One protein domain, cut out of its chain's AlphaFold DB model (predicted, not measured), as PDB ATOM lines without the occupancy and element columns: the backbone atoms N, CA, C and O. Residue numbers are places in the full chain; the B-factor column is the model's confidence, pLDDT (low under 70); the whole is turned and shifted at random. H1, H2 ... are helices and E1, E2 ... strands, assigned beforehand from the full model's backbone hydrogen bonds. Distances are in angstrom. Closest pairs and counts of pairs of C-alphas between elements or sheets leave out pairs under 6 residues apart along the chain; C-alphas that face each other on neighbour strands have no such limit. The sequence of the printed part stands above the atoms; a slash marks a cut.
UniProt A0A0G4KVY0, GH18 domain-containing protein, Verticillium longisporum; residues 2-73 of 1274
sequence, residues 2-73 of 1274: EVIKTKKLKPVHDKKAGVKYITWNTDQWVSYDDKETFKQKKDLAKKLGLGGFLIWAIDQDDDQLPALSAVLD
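AT A GLANCE: This is residues 2 to 73 of the 1274 residues of the protein "GH18 domain-containing protein" of Verticillium longisporum (UniProt A0A0G4KVY0). A small three-stranded antiparallel sheet, E1 to E3, and helix H2, which runs away from it, make the long axis, with short helix H1 beside the sheet. A long loop, residues 48 to 65, folds back from the far end of H2 to H3, which packs side by side with the first residues of H2. The printed part has 72 residues, with three named helices and three named strands in the order H1, E1, E2, E3, H2, H3, and its class is mixed, helices and strands. The strands form a meander, each the antiparallel neighbour of the one before, in the order E1, E2, E3. The whole is only just compact, close to loose, with a radius of gyration of the C-alphas of 13.5 A and spans of 41 by 28 by 17 A.

IN THESE COORDINATES: H1 is residues 2 to 7, 8.5 A long, beginning at C-alpha 2 (248.475, 197.627, 173.822). E1 is residues 12 to 14, E2 19 to 24, 17.1 A, and E3 28 to 32, 13.7 A. H2 is residues 35 to 47, 18.2 A. H3 is residues 66 to 72, 9.8 A, ending at C-alpha 72 (229.155, 200.057, 161.309).

HOW THE PARTS SIT: H1 only grazes the sheet, with residues 3 to 7. E1 and E2 are a hairpin, with N 12 and O 21 at 2.9 A. E2 and E3 are a hairpin, with N 22 and O 30 at 2.9 A. H2 only grazes the sheet, with residues 36 to 41. H2 touches H3 with residues 35 to 39 alone, the same way at a shallow tilt of 22 degrees; the closest C-alphas are those of Lys 35 and Ala 70, 4.8 A. H3 is not on the sheet. In H1, H2 and H3 every O i to N i+4 pair is within hydrogen-bond range.

THE WHOLE: The C-alphas farthest apart are those of Asn 25 and Gly 49, 41.0 A. The printed part has no cut. The link from H2 to H3 is long, 18 residues. Residues 51, 58, 63 and 73 are under pLDDT 70.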
ATOM      1  N   GLU A   2     247.137 198.126 173.456       75.62
ATOM      2  CA  GLU A   2     248.475 197.627 173.822       75.62
ATOM      3  C   GLU A   2     248.770 197.634 175.338       75.62
ATOM      4  O   GLU A   2     249.231 196.634 175.884       75.62
ATOM      5  N   VAL A   3     248.404 198.705 176.055       81.38
ATOM      6  CA  VAL A   3     248.607 198.821 177.517       81.38
ATOM      7  C   VAL A   3     247.905 197.698 178.293       81.38
ATOM      8  O   VAL A   3     248.464 197.175 179.257       81.38
ATOM      9  N   ILE A   4     246.715 197.277 177.848       84.44
ATOM     10  CA  ILE A   4     245.955 196.167 178.447       84.44
ATOM     11  C   ILE A   4     246.726 194.856 178.296       84.44
ATOM     12  O   ILE A   4     246.879 194.126 179.275       84.44
ATOM     13  N   LYS A   5     247.251 194.579 177.093       82.56
ATOM     14  CA  LYS A   5     248.022 193.362 176.792       82.56
ATOM     15  C   LYS A   5     249.338 193.333 177.573       82.56
ATOM     16  O   LYS A   5     249.616 192.357 178.267       82.56
ATOM     17  N   THR A   6     250.109 194.417 177.526       86.56
ATOM     18  CA  THR A   6     251.446 194.493 178.135       86.56
ATOM     19  C   THR A   6     251.389 194.470 179.662       86.56
ATOM     20  O   THR A   6     252.203 193.805 180.300       86.56
ATOM     21  N   LYS A   7     250.406 195.148 180.271       84.75
ATOM     22  CA  LYS A   7     250.253 195.216 181.736       84.75
ATOM     23  C   LYS A   7     249.251 194.209 182.307       84.75
ATOM     24  O   LYS A   7     249.031 194.203 183.515       84.75
ATOM     25  N   LYS A   8     248.661 193.355 181.461       87.12
ATOM     26  CA  LYS A   8     247.655 192.337 181.826       87.12
ATOM     27  C   LYS A   8     246.499 192.913 182.657       87.12
ATOM     28  O   LYS A   8     246.070 192.320 183.646       87.12
ATOM     29  N   LEU A   9     246.025 194.095 182.268       86.94
ATOM     30  CA  LEU A   9     244.954 194.809 182.968       86.94
ATOM     31  C   LEU A   9     243.595 194.206 182.612       86.94
ATOM     32  O   LEU A   9     243.405 193.689 181.513       86.94
ATOM     33  N   LYS A  10     242.634 194.297 183.533       87.75
ATOM     34  CA  LYS A  10     241.248 193.889 183.285       87.75
ATOM     35  C   LYS A  10     240.366 195.132 183.142       87.75
ATOM     36  O   LYS A  10     240.275 195.888 184.109       87.75
ATOM     37  N   PRO A  11     239.737 195.353 181.977       90.69
ATOM     38  CA  PRO A  11     238.764 196.425 181.798       90.69
ATOM     39  C   PRO A  11     237.560 196.270 182.721       90.69
ATOM     40  O   PRO A  11     237.057 195.163 182.920       90.69
ATOM     41  N   VAL A  12     237.091 197.390 183.260       91.94
ATOM     42  CA  VAL A  12     235.840 197.493 184.014       91.94
ATOM     43  C   VAL A  12     234.791 198.108 183.097       91.94
ATOM     44  O   VAL A  12     235.029 199.154 182.499       91.94
ATOM     45  N   HIS A  13     233.634 197.457 182.972       93.25
ATOM     46  CA  HIS A  13     232.495 197.975 182.212       93.25
ATOM     47  C   HIS A  13     231.538 198.702 183.149       93.25
ATOM     48  O   HIS A  13     230.848 198.076 183.955       93.25
ATOM     49  N   ASP A  14     231.483 200.026 183.028       90.19
ATOM     50  CA  ASP A  14     230.441 200.816 183.670       90.19
ATOM     51  C   ASP A  14     229.182 200.765 182.804       90.19
ATOM     52  O   ASP A  14     229.029 201.497 181.825       90.19
ATOM     53  N   LYS A  15     228.263 199.870 183.169       88.31
ATOM     54  CA  LYS A  15     226.997 199.689 182.451       88.31
ATOM     55  C   LYS A  15     226.083 200.906 182.535       88.31
ATOM     56  O   LYS A  15     225.211 201.040 181.688       88.31
ATOM     57  N   LYS A  16     226.225 201.777 183.537       84.75
ATOM     58  CA  LYS A  16     225.369 202.962 183.657       84.75
ATOM     59  C   LYS A  16     225.861 204.073 182.736       84.75
ATOM     60  O   LYS A  16     225.047 204.709 182.076       84.75
ATOM     61  N   ALA A  17     227.173 204.283 182.682       81.38
ATOM     62  CA  ALA A  17     227.794 205.244 181.774       81.38
ATOM     63  C   ALA A  17     227.930 204.711 180.333       81.38
ATOM     64  O   ALA A  17     228.133 205.491 179.405       81.38
ATOM     65  N   GLY A  18     227.808 203.394 180.138       87.88
ATOM     66  CA  GLY A  18     227.921 202.747 178.836       87.88
ATOM     67  C   GLY A  18     229.333 202.835 178.263       87.88
ATOM     68  O   GLY A  18     229.474 203.047 177.070       87.88
ATOM     69  N   VAL A  19     230.368 202.730 179.101       91.00
ATOM     70  CA  VAL A  19     231.783 202.794 178.691       91.00
ATOM     71  C   VAL A  19     232.601 201.731 179.415       91.00
ATOM     72  O   VAL A  19     232.236 201.277 180.504       91.00
ATOM     73  N   LYS A  20     233.743 201.353 178.839       91.50
ATOM     74  CA  LYS A  20     234.758 200.562 179.535       91.50
ATOM     75  C   LYS A  20     235.917 201.452 179.926       91.50
ATOM     76  O   LYS A  20     236.258 202.387 179.213       91.50
ATOM     77  N   TYR A  21     236.535 201.170 181.060       92.56
ATOM     78  CA  TYR A  21     237.744 201.866 181.470       92.56
ATOM     79  C   TYR A  21     238.732 200.923 182.142       92.56
ATOM     80  O   TYR A  21     238.382 199.860 182.657       92.56
ATOM     81  N   ILE A  22     239.994 201.323 182.121       91.69
ATOM     82  CA  ILE A  22     241.093 200.656 182.817       91.69
ATOM     83  C   ILE A  22     241.826 201.676 183.674       91.69
ATOM     84  O   ILE A  22     241.870 202.861 183.343       91.69
ATOM     85  N   THR A  23     242.452 201.202 184.745       91.00
ATOM     86  CA  THR A  23     243.354 201.999 185.575       91.00
ATOM     87  C   THR A  23     244.687 201.275 185.725       91.00
ATOM     88  O   THR A  23     244.741 200.041 185.731       91.00
ATOM     89  N   TRP A  24     245.792 202.017 185.794       89.31
ATOM     90  CA  TRP A  24     247.120 201.447 186.020       89.31
ATOM     91  C   TRP A  24     248.064 202.449 186.683       89.31
ATOM     92  O   TRP A  24     247.797 203.643 186.725       89.31
ATOM     93  N   ASN A  25     249.191 201.954 187.209       75.94
ATOM     94  CA  ASN A  25     250.204 202.768 187.896       75.94
ATOM     95  C   ASN A  25     249.625 203.689 189.000       75.94
ATOM     96  O   ASN A  25     250.223 204.703 189.332       75.94
ATOM     97  N   THR A  26     248.512 203.293 189.629       78.62
ATOM     98  CA  THR A  26     247.814 203.990 190.734       78.62
ATOM     99  C   THR A  26     247.060 205.272 190.358       78.62
ATOM    100  O   THR A  26     246.016 205.515 190.955       78.62
ATOM    101  N   ASP A  27     247.524 206.060 189.385       84.88
ATOM    102  CA  ASP A  27     246.947 207.373 189.038       84.88
ATOM    103  C   ASP A  27     246.558 207.544 187.556       84.88
ATOM    104  O   ASP A  27     245.954 208.554 187.194       84.88
ATOM    105  N   GLN A  28     246.855 206.564 186.698       90.44
ATOM    106  CA  GLN A  28     246.500 206.612 185.280       90.44
ATOM    107  C   GLN A  28     245.202 205.861 185.026       90.44
ATOM    108  O   GLN A  28     244.993 204.757 185.539       90.44
ATOM    109  N   TRP A  29     244.350 206.430 184.182       90.00
ATOM    110  CA  TRP A  29     243.148 205.767 183.701       90.00
ATOM    111  C   TRP A  29     242.826 206.192 182.274       90.00
ATOM    112  O   TRP A  29     243.189 207.283 181.841       90.00
ATOM    113  N   VAL A  30     242.151 205.313 181.541       87.94
ATOM    114  CA  VAL A  30     241.579 205.641 180.232       87.94
ATOM    115  C   VAL A  30     240.262 204.902 180.069       87.94
ATOM    116  O   VAL A  30     240.163 203.723 180.423       87.94
ATOM    117  N   SER A  31     239.254 205.600 179.556       88.75
ATOM    118  CA  SER A  31     238.006 205.000 179.094       88.75
ATOM    119  C   SER A  31     238.016 204.847 177.580       88.75
ATOM    120  O   SER A  31     238.577 205.685 176.882       88.75
ATOM    121  N   TYR A  32     237.378 203.798 177.082       87.62
ATOM    122  CA  TYR A  32     237.237 203.513 175.664       87.62
ATOM    123  C   TYR A  32     235.914 202.784 175.400       87.62
ATOM    124  O   TYR A  32     235.271 202.268 176.321       87.62
ATOM    125  N   ASP A  33     235.529 202.742 174.130       87.62
ATOM    126  CA  ASP A  33     234.364 202.010 173.656       87.62
ATOM    127  C   ASP A  33     234.773 200.788 172.832       87.62
ATOM    128  O   ASP A  33     235.804 200.783 172.162       87.62
ATOM    129  N   ASP A  34     233.963 199.736 172.898       85.38
ATOM    130  CA  ASP A  34     234.111 198.530 172.091       85.38
ATOM    131  C   ASP A  34     232.750 198.057 171.568       85.38
ATOM    132  O   ASP A  34     231.729 198.725 171.752       85.38
ATOM    133  N   LYS A  35     232.710 196.894 170.906       86.12
ATOM    134  CA  LYS A  35     231.471 196.351 170.332       86.12
ATOM    135  C   LYS A  35     230.312 196.283 171.334       86.12
ATOM    136  O   LYS A  35     229.167 196.512 170.955       86.12
ATOM    137  N   GLU A  36     230.595 196.002 172.603       88.31
ATOM    138  CA  GLU A  36     229.566 195.865 173.633       88.31
ATOM    139  C   GLU A  36     229.013 197.228 174.066       88.31
ATOM    140  O   GLU A  36     227.794 197.408 174.135       88.31
ATOM    141  N   THR A  37     229.881 198.214 174.311       90.12
ATOM    142  CA  THR A  37     229.439 199.551 174.738       90.12
ATOM    143  C   THR A  37     228.838 200.359 173.589       90.12
ATOM    144  O   THR A  37     227.847 201.061 173.798       90.12
ATOM    145  N   PHE A  38     229.337 200.204 172.357       89.75
ATOM    146  CA  PHE A  38     228.707 200.804 171.180       89.75
ATOM    147  C   PHE A  38     227.311 200.246 170.941       89.75
ATOM    148  O   PHE A  38     226.388 201.033 170.740       89.75
ATOM    149  N   LYS A  39     227.115 198.924 171.039       88.19
ATOM    150  CA  LYS A  39     225.774 198.330 170.960       88.19
ATOM    151  C   LYS A  39     224.840 198.940 172.004       88.19
ATOM    152  O   LYS A  39     223.759 199.403 171.659       88.19
ATOM    153  N   GLN A  40     225.299 199.047 173.250       89.50
ATOM    154  CA  GLN A  40     224.514 199.651 174.324       89.50
ATOM    155  C   GLN A  40     224.102 201.108 174.021       89.50
ATOM    156  O   GLN A  40     222.964 201.495 174.292       89.50
ATOM    157  N   LYS A  41     225.000 201.918 173.447       88.75
ATOM    158  CA  LYS A  41     224.700 203.309 173.059       88.75
ATOM    159  C   LYS A  41     223.754 203.389 171.860       88.75
ATOM    160  O   LYS A  41     222.855 204.227 171.877       88.75
ATOM    161  N   LYS A  42     223.908 202.511 170.861       86.12
ATOM    162  CA  LYS A  42     222.980 202.404 169.722       86.12
ATOM    163  C   LYS A  42     221.573 202.040 170.193       86.12
ATOM    164  O   LYS A  42     220.613 202.696 169.800       86.12
ATOM    165  N   ASP A  43     221.459 201.064 171.091       87.00
ATOM    166  CA  ASP A  43     220.178 200.636 171.659       87.00
ATOM    167  C   ASP A  43     219.519 201.768 172.464       87.00
ATOM    168  O   ASP A  43     218.312 201.993 172.359       87.00
ATOM    169  N   LEU A  44     220.311 202.534 173.225       84.81
ATOM    170  CA  LEU A  44     219.821 203.707 173.949       84.81
ATOM    171  C   LEU A  44     219.345 204.816 172.997       84.81
ATOM    172  O   LEU A  44     218.264 205.362 173.209       84.81
ATOM    173  N   ALA A  45     220.111 205.133 171.949       84.75
ATOM    174  CA  ALA A  45     219.731 206.126 170.944       84.75
ATOM    175  C   ALA A  45     218.443 205.722 170.207       84.75
ATOM    176  O   ALA A  45     217.539 206.546 170.070       84.75
ATOM    177  N   LYS A  46     218.315 204.439 169.836       81.69
ATOM    178  CA  LYS A  46     217.103 203.863 169.235       81.69
ATOM    179  C   LYS A  46     215.901 203.985 170.169       81.69
ATOM    180  O   LYS A  46     214.840 204.425 169.743       81.69
ATOM    181  N   LYS A  47     216.070 203.659 171.455       85.19
ATOM    182  CA  LYS A  47     215.006 203.788 172.464       85.19
ATOM    183  C   LYS A  47     214.545 205.236 172.661       85.19
ATOM    184  O   LYS A  47     213.381 205.461 172.973       85.19
ATOM    185  N   LEU A  48     215.447 206.204 172.513       82.94
ATOM    186  CA  LEU A  48     215.154 207.632 172.662       82.94
ATOM    187  C   LEU A  48     214.685 208.302 171.358       82.94
ATOM    188  O   LEU A  48     214.397 209.495 171.379       82.94
ATOM    189  N   GLY A  49     214.615 207.569 170.240       78.88
ATOM    190  CA  GLY A  49     214.210 208.114 168.940       78.88
ATOM    191  C   GLY A  49     215.216 209.098 168.330       78.88
ATOM    192  O   GLY A  49     214.824 209.994 167.588       78.88
ATOM    193  N   LEU A  50     216.507 208.981 168.659       78.44
ATOM    194  CA  LEU A  50     217.547 209.877 168.144       78.44
ATOM    195  C   LEU A  50     218.017 209.432 166.751       78.44
ATOM    196  O   LEU A  50     218.329 208.262 166.545       78.44
ATOM    197  N   GLY A  51     218.137 210.379 165.815       66.44
ATOM    198  CA  GLY A  51     218.497 210.107 164.415       66.44
ATOM    199  C   GLY A  51     219.959 209.709 164.153       66.44
ATOM    200  O   GLY A  51     220.306 209.417 163.014       66.44
ATOM    201  N   GLY A  52     220.831 209.703 165.168       74.62
ATOM    202  CA  GLY A  52     222.234 209.308 165.016       74.62
ATOM    203  C   GLY A  52     223.106 209.612 166.236       74.62
ATOM    204  O   GLY A  52     222.646 210.184 167.225       74.62
ATOM    205  N   PHE A  53     224.383 209.229 166.166       75.75
ATOM    206  CA  PHE A  53     225.398 209.491 167.192       75.75
ATOM    207  C   PHE A  53     226.700 209.992 166.551       75.75
ATOM    208  O   PHE A  53     227.061 209.572 165.455       75.75
ATOM    209  N   LEU A  54     227.404 210.899 167.234       80.75
ATOM    210  CA  LEU A  54     228.675 211.468 166.779       80.75
ATOM    211  C   LEU A  54     229.848 210.775 167.477       80.75
ATOM    212  O   LEU A  54     229.876 210.685 168.706       80.75
ATOM    213  N   ILE A  55     230.828 210.320 166.695       79.88
ATOM    214  CA  ILE A  55     232.090 209.773 167.203       79.88
ATOM    215  C   ILE A  55     233.161 210.853 167.098       79.88
ATOM    216  O   ILE A  55     233.481 211.315 166.008       79.88
ATOM    217  N   TRP A  56     233.697 211.266 168.245       72.12
ATOM    218  CA  TRP A  56     234.650 212.376 168.317       72.12
ATOM    219  C   TRP A  56     236.081 211.989 167.913       72.12
ATOM    220  O   TRP A  56     236.795 212.819 167.365       72.12
ATOM    221  N   ALA A  57     236.509 210.754 168.192       74.06
ATOM    222  CA  ALA A  57     237.897 210.316 168.007       74.06
ATOM    223  C   ALA A  57     237.965 208.873 167.482       74.06
ATOM    224  O   ALA A  57     238.215 207.929 168.229       74.06
ATOM    225  N   ILE A  58     237.671 208.701 166.192       69.31
ATOM    226  CA  ILE A  58     237.735 207.403 165.498       69.31
ATOM    227  C   ILE A  58     239.170 207.003 165.130       69.31
ATOM    228  O   ILE A  58     239.477 205.829 164.968       69.31
ATOM    229  N   ASP A  59     240.058 207.989 165.053       72.88
ATOM    230  CA  ASP A  59     241.496 207.875 164.813       72.88
ATOM    231  C   ASP A  59     242.253 207.172 165.952       72.88
ATOM    232  O   ASP A  59     243.408 206.794 165.782       72.88
ATOM    233  N   GLN A  60     241.608 206.982 167.107       75.19
ATOM    234  CA  GLN A  60     242.169 206.263 168.255       75.19
ATOM    235  C   GLN A  60     241.888 204.750 168.235       75.19
ATOM    236  O   GLN A  60     242.197 204.060 169.214       75.19
ATOM    237  N   ASP A  61     241.294 204.237 167.154       77.00
ATOM    238  CA  ASP A  61     241.152 202.799 166.918       77.00
ATOM    239  C   ASP A  61     242.516 202.145 166.616       77.00
ATOM    240  O   ASP A  61     243.500 202.828 166.331       77.00
ATOM    241  N   ASP A  62     242.606 200.819 166.724       71.62
ATOM    242  CA  ASP A  62     243.821 200.099 166.318       71.62
ATOM    243  C   ASP A  62     243.799 199.706 164.827       71.62
ATOM    244  O   ASP A  62     242.774 199.821 164.158       71.62
ATOM    245  N   ASP A  63     244.935 199.240 164.287       69.38
ATOM    246  CA  ASP A  63     245.100 198.920 162.853       69.38
ATOM    247  C   ASP A  63     244.119 197.853 162.326       69.38
ATOM    248  O   ASP A  63     244.034 197.626 161.120       69.38
ATOM    249  N   GLN A  64     243.408 197.145 163.214       70.50
ATOM    250  CA  GLN A  64     242.393 196.152 162.847       70.50
ATOM    251  C   GLN A  64     240.982 196.756 162.743       70.50
ATOM    252  O   GLN A  64     240.042 196.048 162.386       70.50
ATOM    253  N   LEU A  65     240.833 198.045 163.065       75.00
ATOM    254  CA  LEU A  65     239.603 198.836 163.014       75.00
ATOM    255  C   LEU A  65     238.372 198.213 163.723       75.00
ATOM    256  O   LEU A  65     237.252 198.283 163.196       75.00
ATOM    257  N   PRO A  66     238.518 197.564 164.899       74.00
ATOM    258  CA  PRO A  66     237.412 196.892 165.571       74.00
ATOM    259  C   PRO A  66     236.354 197.858 166.119       74.00
ATOM    260  O   PRO A  66     235.181 197.483 166.182       74.00
ATOM    261  N   ALA A  67     236.728 199.076 166.526       76.38
ATOM    262  CA  ALA A  67     235.774 200.072 167.008       76.38
ATOM    263  C   ALA A  67     234.955 200.644 165.844       76.38
ATOM    264  O   ALA A  67     233.733 200.739 165.946       76.38
ATOM    265  N   LEU A  68     235.598 200.934 164.712       77.06
ATOM    266  CA  LEU A  68     234.922 201.359 163.486       77.06
ATOM    267  C   LEU A  68     233.997 200.262 162.943       77.06
ATOM    268  O   LEU A  68     232.828 200.518 162.664       77.06
ATOM    269  N   SER A  69     234.466 199.016 162.892       76.94
ATOM    270  CA  SER A  69     233.632 197.861 162.540       76.94
ATOM    271  C   SER A  69     232.420 197.734 163.472       76.94
ATOM    272  O   SER A  69     231.293 197.550 163.017       76.94
ATOM    273  N   ALA A  70     232.610 197.923 164.782       79.75
ATOM    274  CA  ALA A  70     231.520 197.917 165.752       79.75
ATOM    275  C   ALA A  70     230.532 199.081 165.585       79.75
ATOM    276  O   ALA A  70     229.344 198.901 165.857       79.75
ATOM    277  N   VAL A  71     230.981 200.259 165.146       79.56
ATOM    278  CA  VAL A  71     230.104 201.389 164.801       79.56
ATOM    279  C   VAL A  71     229.243 201.052 163.582       79.56
ATOM    280  O   VAL A  71     228.041 201.322 163.613       79.56
ATOM    281  N   LEU A  72     229.819 200.392 162.574       73.62
ATOM    282  CA  LEU A  72     229.155 200.057 161.309       73.62
ATOM    283  C   LEU A  72     228.288 198.786 161.366       73.62
ATOM    284  O   LEU A  72     227.368 198.656 160.565       73.62
ATOM    285  N   ASP A  73     228.511 197.901 162.346       69.38
ATOM    286  CA  ASP A  73     227.731 196.673 162.587       69.38
ATOM    287  C   ASP A  73     226.209 196.955 162.549       69.38
ATOM    288  O   ASP A  73     225.741 197.811 163.323       69.38
TER     289      ASP A  73